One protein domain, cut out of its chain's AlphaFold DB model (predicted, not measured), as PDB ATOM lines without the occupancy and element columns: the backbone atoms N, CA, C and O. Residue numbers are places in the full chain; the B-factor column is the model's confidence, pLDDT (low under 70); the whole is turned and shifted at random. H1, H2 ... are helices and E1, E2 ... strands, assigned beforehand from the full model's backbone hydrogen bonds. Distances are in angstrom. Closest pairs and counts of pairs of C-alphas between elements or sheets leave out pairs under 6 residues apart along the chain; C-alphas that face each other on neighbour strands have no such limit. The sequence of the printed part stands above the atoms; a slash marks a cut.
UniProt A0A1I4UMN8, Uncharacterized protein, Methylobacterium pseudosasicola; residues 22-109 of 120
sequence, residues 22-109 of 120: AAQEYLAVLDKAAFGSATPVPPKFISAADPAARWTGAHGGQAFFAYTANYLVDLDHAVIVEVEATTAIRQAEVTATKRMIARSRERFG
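AT A GLANCE: This is residues 22 to 109 of the 120 residues of an uncharacterized protein of Methylobacterium pseudosasicola (UniProt A0A1I4UMN8). A long curved hairpin, E2 and E3, with short E1 beside one end of E2, forms a small sheet; H2 lies slantwise over one face, and small H1 sits away on a long link. The printed part has 88 residues, in order H1, E1, E2, E3, H2, mixed in class; the sheet E1 - E2 - E3 is an antiparallel meander, each strand beside the one before, in two layers with H2. It is only just compact, close to loose: radius of gyration of the C-alphas 14.5 A, spans 41 by 34 by 24 A.

HOW THE PARTS SIT: H1, residues 22 to 29, is not on the sheet. E1, residues 54 to 56, and E2, residues 64 to 74, form a hairpin, with N 54 and O 66 within hydrogen-bond range at 2.8 A. E2 and E3, residues 79 to 87, form another, with N 70 and O 84 at 2.9 A. H2, residues 90 to 108, is on the sheet, height 7.8 A; its closest C-alphas to E3 are Met 100 and Glu 82, 6.1 A. In H1 and H2 every O i to N i+4 pair is within range.

IN THESE COORDINATES: H1 begins at C-alpha 22 (-13.456, 24.006, 30.909); E2 is 29.6 A long, E3 23.4 A and H2 26.0 A, ending at C-alpha 108 (-42.443, 24.515, 32.558).

THE WHOLE: The C-alphas farthest apart, of Ala 48 and Gly 109, are 41.8 A apart. The printed part has no cut; the link H1 to E1 is long, 24 residues, and pLDDT is under 70 at residues 33 to 38.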
ATOM      1  N   ALA A  22     -12.610  22.875  30.520       87.31
ATOM      2  CA  ALA A  22     -13.456  24.006  30.909       87.31
ATOM      3  C   ALA A  22     -12.943  25.350  30.364       87.31
ATOM      4  O   ALA A  22     -13.726  26.165  29.888       87.31
ATOM      5  N   ALA A  23     -11.626  25.571  30.384       84.69
ATOM      6  CA  ALA A  23     -11.032  26.783  29.834       84.69
ATOM      7  C   ALA A  23     -11.126  26.808  28.300       84.69
ATOM      8  O   ALA A  23     -11.398  27.859  27.729       84.69
ATOM      9  N   GLN A  24     -10.989  25.661  27.630       86.06
ATOM     10  CA  GLN A  24     -11.210  25.571  26.181       86.06
ATOM     11  C   GLN A  24     -12.665  25.890  25.804       86.06
ATOM     12  O   GLN A  24     -12.903  26.700  24.911       86.06
ATOM     13  N   GLU A  25     -13.637  25.295  26.504       86.50
ATOM     14  CA  GLU A  25     -15.068  25.544  26.285       86.50
ATOM     15  C   GLU A  25     -15.429  27.008  26.546       86.50
ATOM     16  O   GLU A  25     -16.180  27.602  25.772       86.50
ATOM     17  N   TYR A  26     -14.849  27.602  27.588       82.06
ATOM     18  CA  TYR A  26     -15.016  29.014  27.894       82.06
ATOM     19  C   TYR A  26     -14.502  29.913  26.763       82.06
ATOM     20  O   TYR A  26     -15.250  30.729  26.224       82.06
ATOM     21  N   LEU A  27     -13.246  29.717  26.345       83.00
ATOM     22  CA  LEU A  27     -12.640  30.497  25.265       83.00
ATOM     23  C   LEU A  27     -13.420  30.351  23.948       83.00
ATOM     24  O   LEU A  27     -13.584  31.328  23.224       83.00
ATOM     25  N   ALA A  28     -13.972  29.165  23.667       84.00
ATOM     26  CA  ALA A  28     -14.768  28.902  22.469       84.00
ATOM     27  C   ALA A  28     -16.120  29.643  22.427       84.00
ATOM     28  O   ALA A  28     -16.745  29.726  21.366       84.00
ATOM     29  N   VAL A  29     -16.615  30.160  23.559       81.44
ATOM     30  CA  VAL A  29     -17.892  30.892  23.627       81.44
ATOM     31  C   VAL A  29     -17.741  32.386  23.893       81.44
ATOM     32  O   VAL A  29     -18.748  33.092  23.836       81.44
ATOM     33  N   LEU A  30     -16.523  32.881  24.126       76.00
ATOM     34  CA  LEU A  30     -16.260  34.283  24.471       76.00
ATOM     35  C   LEU A  30     -16.826  35.286  23.453       76.00
ATOM     36  O   LEU A  30     -17.420  36.289  23.846       76.00
ATOM     37  N   ASP A  31     -16.725  34.996  22.156       71.19
ATOM     38  CA  ASP A  31     -17.206  35.901  21.100       71.19
ATOM     39  C   ASP A  31     -18.736  35.852  20.889       71.19
ATOM     40  O   ASP A  31     -19.306  36.637  20.120       71.19
ATOM     41  N   LYS A  32     -19.450  34.951  21.581       71.94
ATOM     42  CA  LYS A  32     -20.909  34.816  21.457       71.94
ATOM     43  C   LYS A  32     -21.654  35.976  22.125       71.94
ATOM     44  O   LYS A  32     -21.145  36.653  23.019       71.94
ATOM     45  N   ALA A  33     -22.918  36.149  21.730       62.03
ATOM     46  CA  ALA A  33     -23.785  37.257  22.152       62.03
ATOM     47  C   ALA A  33     -23.981  37.381  23.669       62.03
ATOM     48  O   ALA A  33     -24.252  38.474  24.154       62.03
ATOM     49  N   ALA A  34     -23.819  36.294  24.427       61.53
ATOM     50  CA  ALA A  34     -23.911  36.331  25.885       61.53
ATOM     51  C   ALA A  34     -22.759  37.123  26.542       61.53
ATOM     52  O   ALA A  34     -22.962  37.730  27.594       61.53
ATOM     53  N   PHE A  35     -21.575  37.160  25.916       63.44
ATOM     54  CA  PHE A  35     -20.344  37.676  26.519       63.44
ATOM     55  C   PHE A  35     -19.737  38.834  25.712       63.44
ATOM     56  O   PHE A  35     -19.674  39.955  26.214       63.44
ATOM     57  N   GLY A  36     -19.337  38.594  24.460       59.56
ATOM     58  CA  GLY A  36     -18.598  39.564  23.643       59.56
ATOM     59  C   GLY A  36     -19.461  40.454  22.744       59.56
ATOM     60  O   GLY A  36     -19.159  41.633  22.574       59.56
ATOM     61  N   SER A  37     -20.562  39.926  22.195       61.69
ATOM     62  CA  SER A  37     -21.412  40.629  21.208       61.69
ATOM     63  C   SER A  37     -22.742  41.150  21.769       61.69
ATOM     64  O   SER A  37     -23.622  41.562  21.014       61.69
ATOM     65  N   ALA A  38     -22.884  41.201  23.096       67.12
ATOM     66  CA  ALA A  38     -24.071  41.746  23.762       67.12
ATOM     67  C   ALA A  38     -24.343  43.224  23.412       67.12
ATOM     68  O   ALA A  38     -25.472  43.703  23.512       67.12
ATOM     69  N   THR A  39     -23.303  43.957  23.011       72.06
ATOM     70  CA  THR A  39     -23.399  45.320  22.492       72.06
ATOM     71  C   THR A  39     -22.457  45.482  21.297       72.06
ATOM     72  O   THR A  39     -21.339  44.969  21.343       72.06
ATOM     73  N   PRO A  40     -22.855  46.214  20.238       74.94
ATOM     74  CA  PRO A  40     -21.956  46.531  19.129       74.94
ATOM     75  C   PRO A  40     -20.870  47.543  19.529       74.94
ATOM     76  O   PRO A  40     -19.971  47.818  18.740       74.94
ATOM     77  N   VAL A  41     -20.958  48.134  20.729       79.69
ATOM     78  CA  VAL A  41     -20.029  49.160  21.205       79.69
ATOM     79  C   VAL A  41     -18.827  48.509  21.899       79.69
ATOM     80  O   VAL A  41     -18.997  47.901  22.967       79.69
ATOM     81  N   PRO A  42     -17.600  48.700  21.379       77.06
ATOM     82  CA  PRO A  42     -16.401  48.176  22.017       77.06
ATOM     83  C   PRO A  42     -16.234  48.714  23.451       77.06
ATOM     84  O   PRO A  42     -16.401  49.919  23.682       77.06
ATOM     85  N   PRO A  43     -15.906  47.860  24.439       78.75
ATOM     86  CA  PRO A  43     -15.625  48.306  25.801       78.75
ATOM     87  C   PRO A  43     -14.428  49.260  25.861       78.75
ATOM     88  O   PRO A  43     -13.407  49.053  25.211       78.75
ATOM     89  N   LYS A  44     -14.520  50.281  26.722       82.62
ATOM     90  CA  LYS A  44     -13.410  51.213  26.990       82.62
ATOM     91  C   LYS A  44     -12.240  50.549  27.726       82.62
ATOM     92  O   LYS A  44     -11.096  50.954  27.538       82.62
ATOM     93  N   PHE A  45     -12.546  49.573  28.576       86.69
ATOM     94  CA  PHE A  45     -11.584  48.800  29.352       86.69
ATOM     95  C   PHE A  45     -11.935  47.320  29.237       86.69
ATOM     96  O   PHE A  45     -13.107  46.963  29.349       86.69
ATOM     97  N   ILE A  46     -10.919  46.485  29.034       85.56
ATOM     98  CA  ILE A  46     -11.028  45.026  28.998       85.56
ATOM     99  C   ILE A  46     -10.229  44.500  30.187       85.56
ATOM    100  O   ILE A  46      -9.117  44.973  30.438       85.56
ATOM    101  N   SER A  47     -10.802  43.569  30.944       86.12
ATOM    102  CA  SER A  47     -10.092  42.939  32.054       86.12
ATOM    103  C   SER A  47      -9.000  42.015  31.517       86.12
ATOM    104  O   SER A  47      -9.219  41.248  30.582       86.12
ATOM    105  N   ALA A  48      -7.814  42.084  32.123       85.12
ATOM    106  CA  ALA A  48      -6.703  41.198  31.782       85.12
ATOM    107  C   ALA A  48      -6.918  39.762  32.288       85.12
ATOM    108  O   ALA A  48      -6.337  38.837  31.732       85.12
ATOM    109  N   ALA A  49      -7.726  39.586  33.339       85.31
ATOM    110  CA  ALA A  49      -8.027  38.275  33.906       85.31
ATOM    111  C   ALA A  49      -9.136  37.557  33.128       85.31
ATOM    112  O   ALA A  49      -9.090  36.340  32.988       85.31
ATOM    113  N   ASP A  50     -10.113  38.311  32.615       84.00
ATOM    114  CA  ASP A  50     -11.214  37.752  31.838       84.00
ATOM    115  C   ASP A  50     -11.878  38.804  30.925       84.00
ATOM    116  O   ASP A  50     -12.523  39.733  31.421       84.00
ATOM    117  N   PRO A  51     -11.792  38.645  29.592       81.38
ATOM    118  CA  PRO A  51     -12.397  39.556  28.624       81.38
ATOM    119  C   PRO A  51     -13.924  39.706  28.701       81.38
ATOM    120  O   PRO A  51     -14.434  40.735  28.253       81.38
ATOM    121  N   ALA A  52     -14.665  38.731  29.240       81.81
ATOM    122  CA  ALA A  52     -16.126  38.829  29.340       81.81
ATOM    123  C   ALA A  52     -16.596  39.741  30.488       81.81
ATOM    124  O   ALA A  52     -17.744  40.209  30.478       81.81
ATOM    125  N   ALA A  53     -15.717  40.016  31.460       86.94
ATOM    126  CA  ALA A  53     -16.012  40.893  32.585       86.94
ATOM    127  C   ALA A  53     -16.156  42.343  32.107       86.94
ATOM    128  O   ALA A  53     -15.275  42.895  31.439       86.94
ATOM    129  N   ARG A  54     -17.247  43.006  32.493       87.38
ATOM    130  CA  ARG A  54     -17.516  44.388  32.092       87.38
ATOM    131  C   ARG A  54     -17.103  45.359  33.182       87.38
ATOM    132  O   ARG A  54     -17.473  45.198  34.338       87.38
ATOM    133  N   TRP A  55     -16.392  46.414  32.791       88.81
ATOM    134  CA  TRP A  55     -16.190  47.576  33.649       88.81
ATOM    135  C   TRP A  55     -17.522  48.306  33.866       88.81
ATOM    136  O   TRP A  55     -18.078  48.860  32.913       88.81
ATOM    137  N   THR A  56     -18.026  48.313  35.098       84.94
ATOM    138  CA  THR A  56     -19.317  48.902  35.468       84.94
ATOM    139  C   THR A  56     -19.214  49.737  36.742       84.94
ATOM    140  O   THR A  56     -18.417  49.444  37.628       84.94
ATOM    141  N   GLY A  57     -20.023  50.793  36.813       85.38
ATOM    142  CA  GLY A  57     -20.246  51.621  38.002       85.38
ATOM    143  C   GLY A  57     -21.737  51.831  38.273       85.38
ATOM    144  O   GLY A  57     -22.112  52.858  38.827       85.38
ATOM    145  N   ALA A  58     -22.588  50.901  37.817       78.06
ATOM    146  CA  ALA A  58     -24.049  51.009  37.911       78.06
ATOM    147  C   ALA A  58     -24.537  51.225  39.356       78.06
ATOM    148  O   ALA A  58     -25.405  52.059  39.584       78.06
ATOM    149  N   HIS A  59     -23.861  50.598  40.320       74.44
ATOM    150  CA  HIS A  59     -24.153  50.664  41.755       74.44
ATOM    151  C   HIS A  59     -23.835  52.021  42.429       74.44
ATOM    152  O   HIS A  59     -23.867  52.126  43.652       74.44
ATOM    153  N   GLY A  60     -23.427  53.055  41.679       75.81
ATOM    154  CA  GLY A  60     -23.130  54.394  42.217       75.81
ATOM    155  C   GLY A  60     -21.831  54.520  43.033       75.81
ATOM    156  O   GLY A  60     -21.539  55.595  43.552       75.81
ATOM    157  N   GLY A  61     -21.046  53.445  43.136       81.19
ATOM    158  CA  GLY A  61     -19.741  53.405  43.803       81.19
ATOM    159  C   GLY A  61     -18.544  53.416  42.842       81.19
ATOM    160  O   GLY A  61     -18.663  53.710  41.651       81.19
ATOM    161  N   GLN A  62     -17.363  53.069  43.366       87.38
ATOM    162  CA  GLN A  62     -16.159  52.887  42.554       87.38
ATOM    163  C   GLN A  62     -16.398  51.789  41.513       87.38
ATOM    164  O   GLN A  62     -16.829  50.693  41.854       87.38
ATOM    165  N   ALA A  63     -16.098  52.083  40.250       89.75
ATOM    166  CA  ALA A  63     -16.295  51.118  39.181       89.75
ATOM    167  C   ALA A  63     -15.327  49.926  39.296       89.75
ATOM    168  O   ALA A  63     -14.195  50.076  39.769       89.75
ATOM    169  N   PHE A  64     -15.789  48.757  38.856       89.56
ATOM    170  CA  PHE A  64     -15.079  47.479  38.920       89.56
ATOM    171  C   PHE A  64     -15.456  46.578  37.734       89.56
ATOM    172  O   PHE A  64     -16.348  46.906  36.952       89.56
ATOM    173  N   PHE A  65     -14.749  45.458  37.568       90.75
ATOM    174  CA  PHE A  65     -15.080  44.447  36.561       90.75
ATOM    175  C   PHE A  65     -16.073  43.430  37.125       90.75
ATOM    176  O   PHE A  65     -15.804  42.835  38.164       90.75
ATOM    177  N   ALA A  66     -17.194  43.228  36.434       89.25
ATOM    178  CA  ALA A  66     -18.293  42.388  36.896       89.25
ATOM    179  C   ALA A  66     -18.909  41.537  35.778       89.25
ATOM    180  O   ALA A  66     -18.757  41.825  34.587       89.25
ATOM    181  N   TYR A  67     -19.679  40.536  36.198       86.38
ATOM    182  CA  TYR A  67     -20.599  39.757  35.369       86.38
ATOM    183  C   TYR A  67     -21.983  39.866  35.973       86.38
ATOM    184  O   TYR A  67     -22.106  40.066  37.184       86.38
ATOM    185  N   THR A  68     -22.999  39.643  35.148       86.62
ATOM    186  CA  THR A  68     -24.353  39.483  35.658       86.62
ATOM    187  C   THR A  68     -24.761  38.029  35.525       86.62
ATOM    188  O   THR A  68     -24.788  37.464  34.431       86.62
ATOM    189  N   ALA A  69     -25.084  37.418  36.658       89.56
ATOM    190  CA  ALA A  69     -25.814  36.167  36.691       89.56
ATOM    191  C   ALA A  69     -27.296  36.512  36.850       89.56
ATOM    192  O   ALA A  69     -27.722  36.945  37.918       89.56
ATOM    193  N   ASN A  70     -28.059  36.391  35.766       91.94
ATOM    194  CA  ASN A  70     -29.479  36.711  35.775       91.94
ATOM    195  C   ASN A  70     -30.248  35.489  36.262       91.94
ATOM    196  O   ASN A  70     -30.056  34.389  35.739       91.94
ATOM    197  N   TYR A  71     -31.147  35.690  37.219       94.62
ATOM    198  CA  TYR A  71     -32.003  34.642  37.760       94.62
ATOM    199  C   TYR A  71     -33.461  35.060  37.618       94.62
ATOM    200  O   TYR A  71     -33.816  36.200  37.908       94.62
ATOM    201  N   LEU A  72     -34.317  34.125  37.213       95.19
ATOM    202  CA  LEU A  72     -35.742  34.246  37.496       95.19
ATOM    203  C   LEU A  72     -36.012  33.487  38.782       95.19
ATOM    204  O   LEU A  72     -35.723  32.293  38.870       95.19
ATOM    205  N   VAL A  73     -36.559  34.191  39.765       94.75
ATOM    206  CA  VAL A  73     -36.893  33.638  41.075       94.75
ATOM    207  C   VAL A  73     -38.403  33.667  41.235       94.75
ATOM    208  O   VAL A  73     -39.032  34.707  41.043       94.75
ATOM    209  N   ASP A  74     -38.979  32.524  41.586       94.75
ATOM    210  CA  ASP A  74     -40.327  32.463  42.127       94.75
ATOM    211  C   ASP A  74     -40.300  33.029  43.550       94.75
ATOM    212  O   ASP A  74     -39.660  32.468  44.442       94.75
ATOM    213  N   LEU A  75     -40.969  34.162  43.744       92.81
ATOM    214  CA  LEU A  75     -40.983  34.876  45.015       92.81
ATOM    215  C   LEU A  75     -41.878  34.211  46.067       92.81
ATOM    216  O   LEU A  75     -41.645  34.430  47.253       92.81
ATOM    217  N   ASP A  76     -42.850  33.389  45.663       93.50
ATOM    218  CA  ASP A  76     -43.756  32.715  46.599       93.50
ATOM    219  C   ASP A  76     -43.073  31.505  47.254       93.50
ATOM    220  O   ASP A  76     -43.309  31.199  48.423       93.50
ATOM    221  N   HIS A  77     -42.179  30.844  46.512       94.25
ATOM    222  CA  HIS A  77     -41.504  29.616  46.947       94.25
ATOM    223  C   HIS A  77     -39.991  29.776  47.156       94.25
ATOM    224  O   HIS A  77     -39.334  28.833  47.592       94.25
ATOM    225  N   ALA A  78     -39.429  30.951  46.851       93.75
ATOM    226  CA  ALA A  78     -37.996  31.250  46.905       93.75
ATOM    227  C   ALA A  78     -37.126  30.284  46.067       93.75
ATOM    228  O   ALA A  78     -36.032  29.890  46.476       93.75
ATOM    229  N   VAL A  79     -37.606  29.904  44.877       94.31
ATOM    230  CA  VAL A  79     -36.920  28.969  43.967       94.31
ATOM    231  C   VAL A  79     -36.404  29.699  42.732       94.31
ATOM    232  O   VAL A  79     -37.142  30.436  42.083       94.31
ATOM    233  N   ILE A  80     -35.146  29.455  42.357       95.56
ATOM    234  CA  ILE A  80     -34.611  29.885  41.058       95.56
ATOM    235  C   ILE A  80     -35.162  28.948  39.980       95.56
ATOM    236  O   ILE A  80     -34.845  27.760  39.968       95.56
ATOM    237  N   VAL A  81     -35.971  29.483  39.067       95.62
ATOM    238  CA  VAL A  81     -36.619  28.704  37.998       95.62
ATOM    239  C   VAL A  81     -35.840  28.730  36.685       95.62
ATOM    240  O   VAL A  81     -35.946  27.807  35.887       95.62
ATOM    241  N   GLU A  82     -35.040  29.769  36.456       95.94
ATOM    242  CA  GLU A  82     -34.175  29.913  35.283       95.94
ATOM    243  C   GLU A  82     -32.922  30.706  35.662       95.94
ATOM    244  O   GLU A  82     -32.969  31.597  36.514       95.94
ATOM    245  N   VAL A  83     -31.817  30.424  34.971       94.94
ATOM    246  CA  VAL A  83     -30.552  31.153  35.105       94.94
ATOM    247  C   VAL A  83     -29.956  31.447  33.733       94.94
ATOM    248  O   VAL A  83     -29.976  30.604  32.837       94.94
ATOM    249  N   GLU A  84     -29.406  32.643  33.563       91.38
ATOM    250  CA  GLU A  84     -28.609  32.977  32.393       91.38
ATOM    251  C   GLU A  84     -27.522  34.006  32.718       91.38
ATOM    252  O   GLU A  84     -27.803  35.124  33.145       91.38
ATOM    253  N   ALA A  85     -26.261  33.646  32.483       88.50
ATOM    254  CA  ALA A  85     -25.145  34.568  32.638       88.50
ATOM    255  C   ALA A  85     -24.999  35.477  31.410       88.50
ATOM    256  O   ALA A  85     -25.107  35.023  30.268       88.50
ATOM    257  N   THR A  86     -24.709  36.752  31.650       86.31
ATOM    258  CA  THR A  86     -24.392  37.736  30.612       86.31
ATOM    259  C   THR A  86     -23.239  38.637  31.040       86.31
ATOM    260  O   THR A  86     -22.929  38.770  32.226       86.31
ATOM    261  N   THR A  87     -22.631  39.334  30.080       83.69
ATOM    262  CA  THR A  87     -21.806  40.505  30.412       83.69
ATOM    263  C   THR A  87     -22.639  41.536  31.194       83.69
ATOM    264  O   THR A  87     -23.847  41.657  30.958       83.69
ATOM    265  N   ALA A  88     -22.013  42.264  32.127       87.12
ATOM    266  CA  ALA A  88     -22.710  43.202  33.012       87.12
ATOM    267  C   ALA A  88     -23.092  44.504  32.290       87.12
ATOM    268  O   ALA A  88     -22.453  45.552  32.425       87.12
ATOM    269  N   ILE A  89     -24.127  44.410  31.452       85.00
ATOM    270  CA  ILE A  89     -24.749  45.519  30.737       85.00
ATOM    271  C   ILE A  89     -26.269  45.347  30.743       85.00
ATOM    272  O   ILE A  89     -26.799  44.313  30.340       85.00
ATOM    273  N   ARG A  90     -26.984  46.416  31.099       85.19
ATOM    274  CA  ARG A  90     -28.445  46.402  31.276       85.19
ATOM    275  C   ARG A  90     -29.229  45.891  30.064       85.19
ATOM    276  O   ARG A  90     -30.281  45.278  30.203       85.19
ATOM    277  N   GLN A  91     -28.727  46.131  28.853       86.25
ATOM    278  CA  GLN A  91     -29.349  45.619  27.626       86.25
ATOM    279  C   GLN A  91     -29.306  44.084  27.551       86.25
ATOM    280  O   GLN A  91     -30.290  43.463  27.142       86.25
ATOM    281  N   ALA A  92     -28.187  43.478  27.957       87.44
ATOM    282  CA  ALA A  92     -28.023  42.029  27.976       87.44
ATOM    283  C   ALA A  92     -28.904  41.391  29.049       87.44
ATOM    284  O   ALA A  92     -29.579  40.410  28.757       87.44
ATOM    285  N   GLU A  93     -28.974  42.005  30.227       87.81
ATOM    286  CA  GLU A  93     -29.821  41.570  31.346       87.81
ATOM    287  C   GLU A  93     -31.295  41.535  30.933       87.81
ATOM    288  O   GLU A  93     -31.940  40.492  30.979       87.81
ATOM    289  N   VAL A  94     -31.815  42.637  30.379       90.31
ATOM    290  CA  VAL A  94     -33.201  42.697  29.881       90.31
ATOM    291  C   VAL A  94     -33.456  41.653  28.788       90.31
ATOM    292  O   VAL A  94     -34.542  41.073  28.710       90.31
ATOM    293  N   THR A  95     -32.469  41.399  27.929       91.00
ATOM    294  CA  THR A  95     -32.585  40.415  26.845       91.00
ATOM    295  C   THR A  95     -32.545  38.981  27.374       91.00
ATOM    296  O   THR A  95     -33.275  38.125  26.871       91.00
ATOM    297  N   ALA A  96     -31.733  38.706  28.395       92.00
ATOM    298  CA  ALA A  96     -31.717  37.439  29.116       92.00
ATOM    299  C   ALA A  96     -33.065  37.199  29.798       92.00
ATOM    300  O   ALA A  96     -33.697  36.189  29.511       92.00
ATOM    301  N   THR A  97     -33.587  38.169  30.551       94.25
ATOM    302  CA  THR A  97     -34.896  38.075  31.215       94.25
ATOM    303  C   THR A  97     -36.016  37.714  30.241       94.25
ATOM    304  O   THR A  97     -36.792  36.795  30.498       94.25
ATOM    305  N   LYS A  98     -36.080  38.366  29.072       94.62
ATOM    306  CA  LYS A  98     -37.077  38.036  28.036       94.62
ATOM    307  C   LYS A  98     -36.957  36.591  27.547       94.62
ATOM    308  O   LYS A  98     -37.969  35.905  27.416       94.62
ATOM    309  N   ARG A  99     -35.733  36.126  27.278       95.19
ATOM    310  CA  ARG A  99     -35.487  34.751  26.816       95.19
ATOM    311  C   ARG A  99     -35.801  33.729  27.900       95.19
ATOM    312  O   ARG A  99     -36.443  32.731  27.601       95.19
ATOM    313  N   MET A 100     -35.419  33.999  29.143       96.50
ATOM    314  CA  MET A 100     -35.706  33.134  30.285       96.50
ATOM    315  C   MET A 100     -37.215  33.009  30.526       96.50
ATOM    316  O   MET A 100     -37.692  31.904  30.743       96.50
ATOM    317  N   ILE A 101     -37.994  34.094  30.400       96.69
ATOM    318  CA  ILE A 101     -39.466  34.030  30.488       96.69
ATOM    319  C   ILE A 101     -40.039  33.150  29.371       96.69
ATOM    320  O   ILE A 101     -40.888  32.299  29.634       96.69
ATOM    321  N   ALA A 102     -39.574  33.328  28.130       97.06
ATOM    322  CA  ALA A 102     -40.036  32.520  27.001       97.06
ATOM    323  C   ALA A 102     -39.719  31.027  27.201       97.06
ATOM    324  O   ALA A 102     -40.619  30.198  27.079       97.06
ATOM    325  N   ARG A 103     -38.479  30.696  27.588       97.50
ATOM    326  CA  ARG A 103     -38.059  29.315  27.874       97.50
ATOM    327  C   ARG A 103     -38.815  28.711  29.050       97.50
ATOM    328  O   ARG A 103     -39.229  27.563  28.969       97.50
ATOM    329  N   SER A 104     -39.023  29.475  30.121       96.44
ATOM    330  CA  SER A 104     -39.745  29.000  31.305       96.44
ATOM    331  C   SER A 104     -41.206  28.682  30.976       96.44
ATOM    332  O   SER A 104     -41.732  27.643  31.381       96.44
ATOM    333  N   ARG A 105     -41.838  29.505  30.130       96.81
ATOM    334  CA  ARG A 105     -43.181  29.228  29.612       96.81
ATOM    335  C   ARG A 105     -43.220  27.970  28.755       96.81
ATOM    336  O   ARG A 105     -44.115  27.154  28.933       96.81
ATOM    337  N   GLU A 106     -42.276  27.820  27.833       97.44
ATOM    338  CA  GLU A 106     -42.212  26.666  26.932       97.44
ATOM    339  C   GLU A 106     -41.934  25.358  27.685       97.44
ATOM    340  O   GLU A 106     -42.586  24.348  27.441       97.44
ATOM    341  N   ARG A 107     -40.982  25.381  28.621       96.75
ATOM    342  CA  ARG A 107     -40.473  24.182  29.291       96.75
ATOM    343  C   ARG A 107     -41.282  23.775  30.515       96.75
ATOM    344  O   ARG A 107     -41.400  22.583  30.789       96.75
ATOM    345  N   PHE A 108     -41.801  24.746  31.262       94.69
ATOM    346  CA  PHE A 108     -42.443  24.515  32.558       94.69
ATOM    347  C   PHE A 108     -43.894  25.004  32.612       94.69
ATOM    348  O   PHE A 108     -44.557  24.816  33.626       94.69
ATOM    349  N   GLY A 109     -44.402  25.650  31.556       96.00
ATOM    350  CA  GLY A 109     -45.727  26.275  31.584       96.00
ATOM    351  C   GLY A 109     -45.813  27.478  32.528       96.00
ATOM    352  O   GLY A 109     -46.914  27.909  32.863       96.00
TER     353      GLY A 109